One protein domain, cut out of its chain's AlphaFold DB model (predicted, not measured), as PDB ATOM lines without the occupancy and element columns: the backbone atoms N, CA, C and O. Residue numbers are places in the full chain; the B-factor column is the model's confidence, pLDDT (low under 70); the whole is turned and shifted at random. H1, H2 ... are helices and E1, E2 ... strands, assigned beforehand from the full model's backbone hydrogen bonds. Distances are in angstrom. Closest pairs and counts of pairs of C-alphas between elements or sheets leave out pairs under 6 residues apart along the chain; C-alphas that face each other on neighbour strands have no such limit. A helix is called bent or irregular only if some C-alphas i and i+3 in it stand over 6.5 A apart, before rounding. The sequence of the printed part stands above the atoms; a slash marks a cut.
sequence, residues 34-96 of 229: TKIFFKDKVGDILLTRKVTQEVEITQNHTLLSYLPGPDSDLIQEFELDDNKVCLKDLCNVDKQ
ATOM      1  N   THR A  34     131.470 183.218 143.895       90.44
ATOM      2  CA  THR A  34     131.833 182.005 144.629       90.44
ATOM      3  C   THR A  34     132.465 181.003 143.674       90.44
ATOM      4  O   THR A  34     131.829 180.579 142.707       90.44
ATOM      5  N   LYS A  35     133.723 180.634 143.919       90.25
ATOM      6  CA  LYS A  35     134.472 179.673 143.099       90.25
ATOM      7  C   LYS A  35     135.366 178.793 143.964       90.25
ATOM      8  O   LYS A  35     135.783 179.186 145.049       90.25
ATOM      9  N   ILE A  36     135.653 177.598 143.459       92.06
ATOM     10  CA  ILE A  36     136.619 176.679 144.059       92.06
ATOM     11  C   ILE A  36     137.987 176.971 143.449       92.06
ATOM     12  O   ILE A  36     138.121 177.020 142.224       92.06
ATOM     13  N   PHE A  37     138.986 177.155 144.304       88.94
ATOM     14  CA  PHE A  37     140.375 177.374 143.925       88.94
ATOM     15  C   PHE A  37     141.266 176.299 144.527       88.94
ATOM     16  O   PHE A  37     140.955 175.726 145.572       88.94
ATOM     17  N   PHE A  38     142.384 176.043 143.858       89.62
ATOM     18  CA  PHE A  38     143.488 175.307 144.455       89.62
ATOM     19  C   PHE A  38     144.222 176.207 145.456       89.62
ATOM     20  O   PHE A  38     144.295 177.421 145.242       89.62
ATOM     21  N   LYS A  39     144.745 175.633 146.550       84.50
ATOM     22  CA  LYS A  39     145.380 176.397 147.645       84.50
ATOM     23  C   LYS A  39     146.534 177.302 147.190       84.50
ATOM     24  O   LYS A  39     146.715 178.372 147.757       84.50
ATOM     25  N   ASP A  40     147.263 176.912 146.148       86.50
ATOM     26  CA  ASP A  40     148.336 177.706 145.534       86.50
ATOM     27  C   ASP A  40     147.848 179.055 144.978       86.50
ATOM     28  O   ASP A  40     148.593 180.027 144.995       86.50
ATOM     29  N   LYS A  41     146.589 179.139 144.529       82.25
ATOM     30  CA  LYS A  41     145.995 180.346 143.920       82.25
ATOM     31  C   LYS A  41     145.120 181.163 144.868       82.25
ATOM     32  O   LYS A  41     144.603 182.207 144.474       82.25
ATOM     33  N   VAL A  42     144.915 180.689 146.095       84.62
ATOM     34  CA  VAL A  42     144.103 181.383 147.107       84.62
ATOM     35  C   VAL A  42     144.792 182.670 147.564       84.62
ATOM     36  O   VAL A  42     144.130 183.700 147.681       84.62
ATOM     37  N   GLY A  43     146.119 182.633 147.741       82.44
ATOM     38  CA  GLY A  43     146.915 183.785 148.181       82.44
ATOM     39  C   GLY A  43     146.753 185.005 147.272       82.44
ATOM     40  O   GLY A  43     146.444 186.088 147.755       82.44
ATOM     41  N   ASP A  44     146.837 184.815 145.953       81.31
ATOM     42  CA  ASP A  44     146.676 185.900 144.974       81.31
ATOM     43  C   ASP A  44     145.319 186.616 145.095       81.31
ATOM     44  O   ASP A  44     145.208 187.822 144.872       81.31
ATOM     45  N   ILE A  45     144.265 185.872 145.447       82.50
ATOM     46  CA  ILE A  45     142.907 186.406 145.583       82.50
ATOM     47  C   ILE A  45     142.750 187.139 146.914       82.50
ATOM     48  O   ILE A  45     142.154 188.211 146.928       82.50
ATOM     49  N   LEU A  46     143.301 186.594 148.001       83.19
ATOM     50  CA  LEU A  46     143.283 187.232 149.322       83.19
ATOM     51  C   LEU A  46     144.014 188.577 149.326       83.19
ATOM     52  O   LEU A  46     143.573 189.501 149.998       83.19
ATOM     53  N   LEU A  47     145.094 188.694 148.551       80.88
ATOM     54  CA  LEU A  47     145.897 189.917 148.463       80.88
ATOM     55  C   LEU A  47     145.238 191.020 147.629       80.88
ATOM     56  O   LEU A  47     145.564 192.190 147.787       80.88
ATOM     57  N   THR A  48     144.350 190.657 146.702       79.94
ATOM     58  CA  THR A  48     143.801 191.610 145.726       79.94
ATOM     59  C   THR A  48     142.321 191.895 145.922       79.94
ATOM     60  O   THR A  48     141.837 192.907 145.423       79.94
ATOM     61  N   ARG A  49     141.568 191.019 146.598       83.50
ATOM     62  CA  ARG A  49     140.102 191.079 146.632       83.50
ATOM     63  C   ARG A  49     139.549 190.901 148.030       83.50
ATOM     64  O   ARG A  49     139.998 190.068 148.809       83.50
ATOM     65  N   LYS A  50     138.437 191.589 148.281       86.25
ATOM     66  CA  LYS A  50     137.657 191.431 149.506       86.25
ATOM     67  C   LYS A  50     136.955 190.076 149.549       86.25
ATOM     68  O   LYS A  50     135.908 189.885 148.919       86.25
ATOM     69  N   VAL A  51     137.518 189.144 150.308       88.19
ATOM     70  CA  VAL A  51     136.916 187.835 150.580       88.19
ATOM     71  C   VAL A  51     135.840 187.979 151.656       88.19
ATOM     72  O   VAL A  51     136.058 188.566 152.710       88.19
ATOM     73  N   THR A  52     134.648 187.457 151.377       88.06
ATOM     74  CA  THR A  52     133.525 187.427 152.323       88.06
ATOM     75  C   THR A  52     133.404 186.090 153.033       88.06
ATOM     76  O   THR A  52     132.905 186.037 154.154       88.06
ATOM     77  N   GLN A  53     133.827 185.006 152.382       89.50
ATOM     78  CA  GLN A  53     133.760 183.669 152.948       89.50
ATOM     79  C   GLN A  53     134.854 182.780 152.366       89.50
ATOM     80  O   GLN A  53     135.049 182.740 151.150       89.50
ATOM     81  N   GLU A  54     135.479 182.008 153.244       91.56
ATOM     82  CA  GLU A  54     136.448 180.974 152.917       91.56
ATOM     83  C   GLU A  54     136.030 179.664 153.587       91.56
ATOM     84  O   GLU A  54     135.702 179.638 154.773       91.56
ATOM     85  N   VAL A  55     135.988 178.579 152.814       92.19
ATOM     86  CA  VAL A  55     135.697 177.235 153.325       92.19
ATOM     87  C   VAL A  55     136.654 176.246 152.681       92.19
ATOM     88  O   VAL A  55     136.617 176.033 151.469       92.19
ATOM     89  N   GLU A  56     137.489 175.599 153.488       90.50
ATOM     90  CA  GLU A  56     138.291 174.473 153.017       90.50
ATOM     91  C   GLU A  56     137.377 173.274 152.736       90.50
ATOM     92  O   GLU A  56     136.656 172.806 153.616       90.50
ATOM     93  N   ILE A  57     137.387 172.781 151.495       88.44
ATOM     94  CA  ILE A  57     136.610 171.592 151.110       88.44
ATOM     95  C   ILE A  57     137.487 170.347 151.229       88.44
ATOM     96  O   ILE A  57     137.061 169.314 151.738       88.44
ATOM     97  N   THR A  58     138.718 170.433 150.724       89.69
ATOM     98  CA  THR A  58     139.699 169.341 150.760       89.69
ATOM     99  C   THR A  58     141.074 169.903 151.088       89.69
ATOM    100  O   THR A  58     141.277 171.115 151.065       89.69
ATOM    101  N   GLN A  59     142.052 169.024 151.303       83.69
ATOM    102  CA  GLN A  59     143.437 169.430 151.561       83.69
ATOM    103  C   GLN A  59     144.019 170.354 150.477       83.69
ATOM    104  O   GLN A  59     144.857 171.187 150.804       83.69
ATOM    105  N   ASN A  60     143.528 170.272 149.231       89.00
ATOM    106  CA  ASN A  60     144.046 171.047 148.097       89.00
ATOM    107  C   ASN A  60     143.058 172.066 147.515       89.00
ATOM    108  O   ASN A  60     143.453 172.820 146.630       89.00
ATOM    109  N   HIS A  61     141.804 172.100 147.981       90.19
ATOM    110  CA  HIS A  61     140.772 172.970 147.410       90.19
ATOM    111  C   HIS A  61     140.063 173.798 148.473       90.19
ATOM    112  O   HIS A  61     139.565 173.260 149.467       90.19
ATOM    113  N   THR A  62     139.908 175.079 148.166       91.00
ATOM    114  CA  THR A  62     139.220 176.059 148.999       91.00
ATOM    115  C   THR A  62     138.101 176.715 148.199       91.00
ATOM    116  O   THR A  62     138.293 177.148 147.061       91.00
ATOM    117  N   LEU A  63     136.911 176.780 148.787       92.06
ATOM    118  CA  LEU A  63     135.802 177.579 148.285       92.06
ATOM    119  C   LEU A  63     135.978 179.013 148.770       92.06
ATOM    120  O   LEU A  63     135.941 179.264 149.973       92.06
ATOM    121  N   LEU A  64     136.115 179.946 147.835       91.44
ATOM    122  CA  LEU A  64     136.183 181.369 148.138       91.44
ATOM    123  C   LEU A  64     134.971 182.083 147.559       91.44
ATOM    124  O   LEU A  64     134.651 181.925 146.378       91.44
ATOM    125  N   SER A  65     134.342 182.907 148.390       90.38
ATOM    126  CA  SER A  65     133.395 183.936 147.970       90.38
ATOM    127  C   SER A  65     134.047 185.299 148.148       90.38
ATOM    128  O   SER A  65     134.485 185.625 149.248       90.38
ATOM    129  N   TYR A  66     134.121 186.098 147.087       88.31
ATOM    130  CA  TYR A  66     134.782 187.406 147.121       88.31
ATOM    131  C   TYR A  66     134.058 188.430 146.244       88.31
ATOM    132  O   TYR A  66     133.351 188.063 145.300       88.31
ATOM    133  N   LEU A  67     134.217 189.721 146.544       84.44
ATOM    134  CA  LEU A  67     133.625 190.782 145.730       84.44
ATOM    135  C   LEU A  67     134.390 190.979 144.410       84.44
ATOM    136  O   LEU A  67     135.619 190.934 144.386       84.44
ATOM    137  N   PRO A  68     133.675 191.185 143.293       75.06
ATOM    138  CA  PRO A  68     134.286 191.427 141.999       75.06
ATOM    139  C   PRO A  68     134.917 192.824 141.986       75.06
ATOM    140  O   PRO A  68     134.211 193.827 142.029       75.06
ATOM    141  N   GLY A  69     136.241 192.868 141.904       74.62
ATOM    142  CA  GLY A  69     137.018 194.101 141.831       74.62
ATOM    143  C   GLY A  69     138.171 194.104 142.837       74.62
ATOM    144  O   GLY A  69     138.105 193.373 143.829       74.62
ATOM    145  N   PRO A  70     139.226 194.880 142.560       75.06
ATOM    146  CA  PRO A  70     140.312 195.068 143.501       75.06
ATOM    147  C   PRO A  70     139.843 195.849 144.735       75.06
ATOM    148  O   PRO A  70     139.035 196.772 144.612       75.06
ATOM    149  N   ASP A  71     140.347 195.482 145.911       78.88
ATOM    150  CA  ASP A  71     140.159 196.263 147.137       78.88
ATOM    151  C   ASP A  71     141.331 197.244 147.290       78.88
ATOM    152  O   ASP A  71     142.486 196.825 147.380       78.88
ATOM    153  N   SER A  72     141.036 198.546 147.275       73.69
ATOM    154  CA  SER A  72     142.047 199.606 147.363       73.69
ATOM    155  C   SER A  72     142.822 199.573 148.675       73.69
ATOM    156  O   SER A  72     144.012 199.877 148.681       73.69
ATOM    157  N   ASP A  73     142.167 199.177 149.768       77.75
ATOM    158  CA  ASP A  73     142.784 199.170 151.091       77.75
ATOM    159  C   ASP A  73     143.821 198.040 151.171       77.75
ATOM    160  O   ASP A  73     144.932 198.252 151.651       77.75
ATOM    161  N   LEU A  74     143.507 196.870 150.596       76.25
ATOM    162  CA  LEU A  74     144.443 195.741 150.507       76.25
ATOM    163  C   LEU A  74     145.625 196.049 149.583       76.25
ATOM    164  O   LEU A  74     146.763 195.707 149.892       76.25
ATOM    165  N   ILE A  75     145.384 196.714 148.453       73.06
ATOM    166  CA  ILE A  75     146.472 197.071 147.536       73.06
ATOM    167  C   ILE A  75     147.451 198.044 148.198       73.06
ATOM    168  O   ILE A  75     148.664 197.868 148.062       73.06
ATOM    169  N   GLN A  76     146.934 199.017 148.949       73.62
ATOM    170  CA  GLN A  76     147.758 199.962 149.690       73.62
ATOM    171  C   GLN A  76     148.507 199.290 150.852       73.62
ATOM    172  O   GLN A  76     149.674 199.604 151.076       73.62
ATOM    173  N   GLU A  77     147.867 198.359 151.567       77.06
ATOM    174  CA  GLU A  77     148.478 197.603 152.670       77.06
ATOM    175  C   GLU A  77     149.634 196.707 152.200       77.06
ATOM    176  O   GLU A  77     150.660 196.614 152.873       77.06
ATOM    177  N   PHE A  78     149.495 196.076 151.032       76.50
ATOM    178  CA  PHE A  78     150.490 195.147 150.486       76.50
ATOM    179  C   PHE A  78     151.442 195.777 149.453       76.50
ATOM    180  O   PHE A  78     152.171 195.045 148.782       76.50
ATOM    181  N   GLU A  79     151.444 197.110 149.315       75.12
ATOM    182  CA  GLU A  79     152.282 197.875 148.370       75.12
ATOM    183  C   GLU A  79     152.237 197.326 146.925       75.12
ATOM    184  O   GLU A  79     153.239 197.303 146.201       75.12
ATOM    185  N   LEU A  80     151.070 196.841 146.484       70.19
ATOM    186  CA  LEU A  80     150.922 196.280 145.141       70.19
ATOM    187  C   LEU A  80     150.866 197.405 144.095       70.19
ATOM    188  O   LEU A  80     150.321 198.478 144.330       70.19
ATOM    189  N   ASP A  81     151.420 197.158 142.903       72.56
ATOM    190  CA  ASP A  81     151.368 198.113 141.786       72.56
ATOM    191  C   ASP A  81     149.916 198.278 141.302       72.56
ATOM    192  O   ASP A  81     149.422 197.481 140.492       72.56
ATOM    193  N   ASP A  82     149.253 199.321 141.814       61.66
ATOM    194  CA  ASP A  82     147.877 199.735 141.514       61.66
ATOM    195  C   ASP A  82     147.565 199.663 140.021       61.66
ATOM    196  O   ASP A  82     146.538 199.121 139.603       61.66
ATOM    197  N   ASN A  83     148.495 200.146 139.191       62.12
ATOM    198  CA  ASN A  83     148.316 200.190 137.749       62.12
ATOM    199  C   ASN A  83     148.299 198.781 137.153       62.12
ATOM    200  O   ASN A  83     147.470 198.501 136.295       62.12
ATOM    201  N   LYS A  84     149.149 197.852 137.605       65.62
ATOM    202  CA  LYS A  84     149.157 196.471 137.082       65.62
ATOM    203  C   LYS A  84     147.944 195.655 137.524       65.62
ATOM    204  O   LYS A  84     147.454 194.848 136.729       65.62
ATOM    205  N   VAL A  85     147.471 195.840 138.758       65.00
ATOM    206  CA  VAL A  85     146.276 195.151 139.276       65.00
ATOM    207  C   VAL A  85     145.027 195.690 138.578       65.00
ATOM    208  O   VAL A  85     144.273 194.915 137.983       65.00
ATOM    209  N   CYS A  86     144.883 197.017 138.512       59.72
ATOM    210  CA  CYS A  86     143.777 197.660 137.809       59.72
ATOM    211  C   CYS A  86     143.794 197.372 136.308       59.72
ATOM    212  O   CYS A  86     142.738 197.097 135.757       59.72
ATOM    213  N   LEU A  87     144.947 197.362 135.627       55.72
ATOM    214  CA  LEU A  87     145.015 197.053 134.191       55.72
ATOM    215  C   LEU A  87     144.564 195.617 133.889       55.72
ATOM    216  O   LEU A  87     143.812 195.418 132.938       55.72
ATOM    217  N   LYS A  88     144.942 194.619 134.703       61.50
ATOM    218  CA  LYS A  88     144.474 193.226 134.534       61.50
ATOM    219  C   LYS A  88     142.960 193.081 134.722       61.50
ATOM    220  O   LYS A  88     142.327 192.293 134.010       61.50
ATOM    221  N   ASP A  89     142.375 193.837 135.648       59.53
ATOM    222  CA  ASP A  89     140.929 193.847 135.874       59.53
ATOM    223  C   ASP A  89     140.183 194.727 134.846       59.53
ATOM    224  O   ASP A  89     139.075 194.375 134.435       59.53
ATOM    225  N   LEU A  90     140.816 195.792 134.333       52.12
ATOM    226  CA  LEU A  90     140.323 196.644 133.241       52.12
ATOM    227  C   LEU A  90     140.221 195.868 131.916       52.12
ATOM    228  O   LEU A  90     139.244 195.994 131.179       52.12
ATOM    229  N   CYS A  91     141.177 194.972 131.652       50.03
ATOM    230  CA  CYS A  91     141.121 194.031 130.525       50.03
ATOM    231  C   CYS A  91     139.938 193.042 130.621       50.03
ATOM    232  O   CYS A  91     139.588 192.399 129.634       50.03
ATOM    233  N   ASN A  92     139.318 192.905 131.800       52.28
ATOM    234  CA  ASN A  92     138.151 192.062 132.062       52.28
ATOM    235  C   ASN A  92     136.859 192.878 132.298       52.28
ATOM    236  O   ASN A  92     135.879 192.318 132.791       52.28
ATOM    237  N   VAL A  93     136.817 194.171 131.949       47.84
ATOM    238  CA  VAL A  93     135.681 195.085 132.229       47.84
ATOM    239  C   VAL A  93     134.362 194.634 131.610       47.84
ATOM    240  O   VAL A  93     133.315 194.812 132.231       47.84
ATOM    241  N   ASP A  94     134.390 193.929 130.479       47.78
ATOM    242  CA  ASP A  94     133.180 193.319 129.904       47.78
ATOM    243  C   ASP A  94     132.565 192.216 130.792       47.78
ATOM    244  O   ASP A  94     131.411 191.830 130.601       47.78
ATOM    245  N   LYS A  95     133.313 191.724 131.789       50.91
ATOM    246  CA  LYS A  95     132.923 190.685 132.755       50.91
ATOM    247  C   LYS A  95     132.826 191.189 134.194       50.91
ATOM    248  O   LYS A  95     132.651 190.359 135.091       50.91
ATOM    249  N   GLN A  96     132.920 192.496 134.455       53.19
ATOM    250  CA  GLN A  96     132.493 192.989 135.764       53.19
ATOM    251  C   GLN A  96     131.016 192.622 135.916       53.19
ATOM    252  O   GLN A  96     130.180 192.984 135.088       53.19
TER     253      GLN A  96
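This is residues 34 to 96 of the 229 residues of the protein "DNA-directed DNA polymerase" of Golovinomyces cichoracearum (UniProt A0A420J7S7). A small three-stranded sheet has helix H1 over one face and its other face bare, while two shorter helices, H2 and H3, sit off the sheet beyond the last residues of H1. The printed part has 63 residues, with E1, H1, E2, E3, H2 and H3 in that order; the sheet runs E1, E3, E2, all antiparallel. The class is mixed, helices and strands. It is only just compact, close to loose, with a radius of gyration of the C-alphas of 12.3 A and spans of 35 by 27 by 18 A.

E1 is residues 34 to 38, from C-alpha 34 at (131.833, 182.005, 144.629); E3 is residues 61 to 66, 15.6 A long; E2 is residues 51 to 58, 18.7 A. H1 is residues 39 to 48, 15.4 A, and only just irregular: C-alphas 40 and 43 are 6.8 A apart. H2 is residues 72 to 77; H3 is residues 82 to 90, 11.6 A, ending at C-alpha 90 (140.323, 196.644, 133.241).

N 35 and O 64 of E1 and E3 are within hydrogen-bond range at 2.9 A; in the hairpin E2 and E3, N 63 and O 55 at 2.8 A. H1 is on the sheet, making two layers, helix over sheet, at a height of 8.6 A. E1, H1, E2 form a split strand-helix-strand unit, E3 between its strands, with a right-handed crossover. H1 touches H2, closest C-alphas Leu 47 and Leu 74, 6.3 A, about perpendicular at 73 degrees. H2 and H3 are close but not clearly touching, closest C-alphas Ile 75 and Asp 82, 6.7 A. Every O i to N i+4 pair is within range in H2 and H3, 3 of 6 in H1.

The farthest C-alphas, Thr 58 and Asn 83, are 34.6 A apart. The printed part has no cut, and its links between named elements are tight. Residues 82 to 96 have pLDDT under 70.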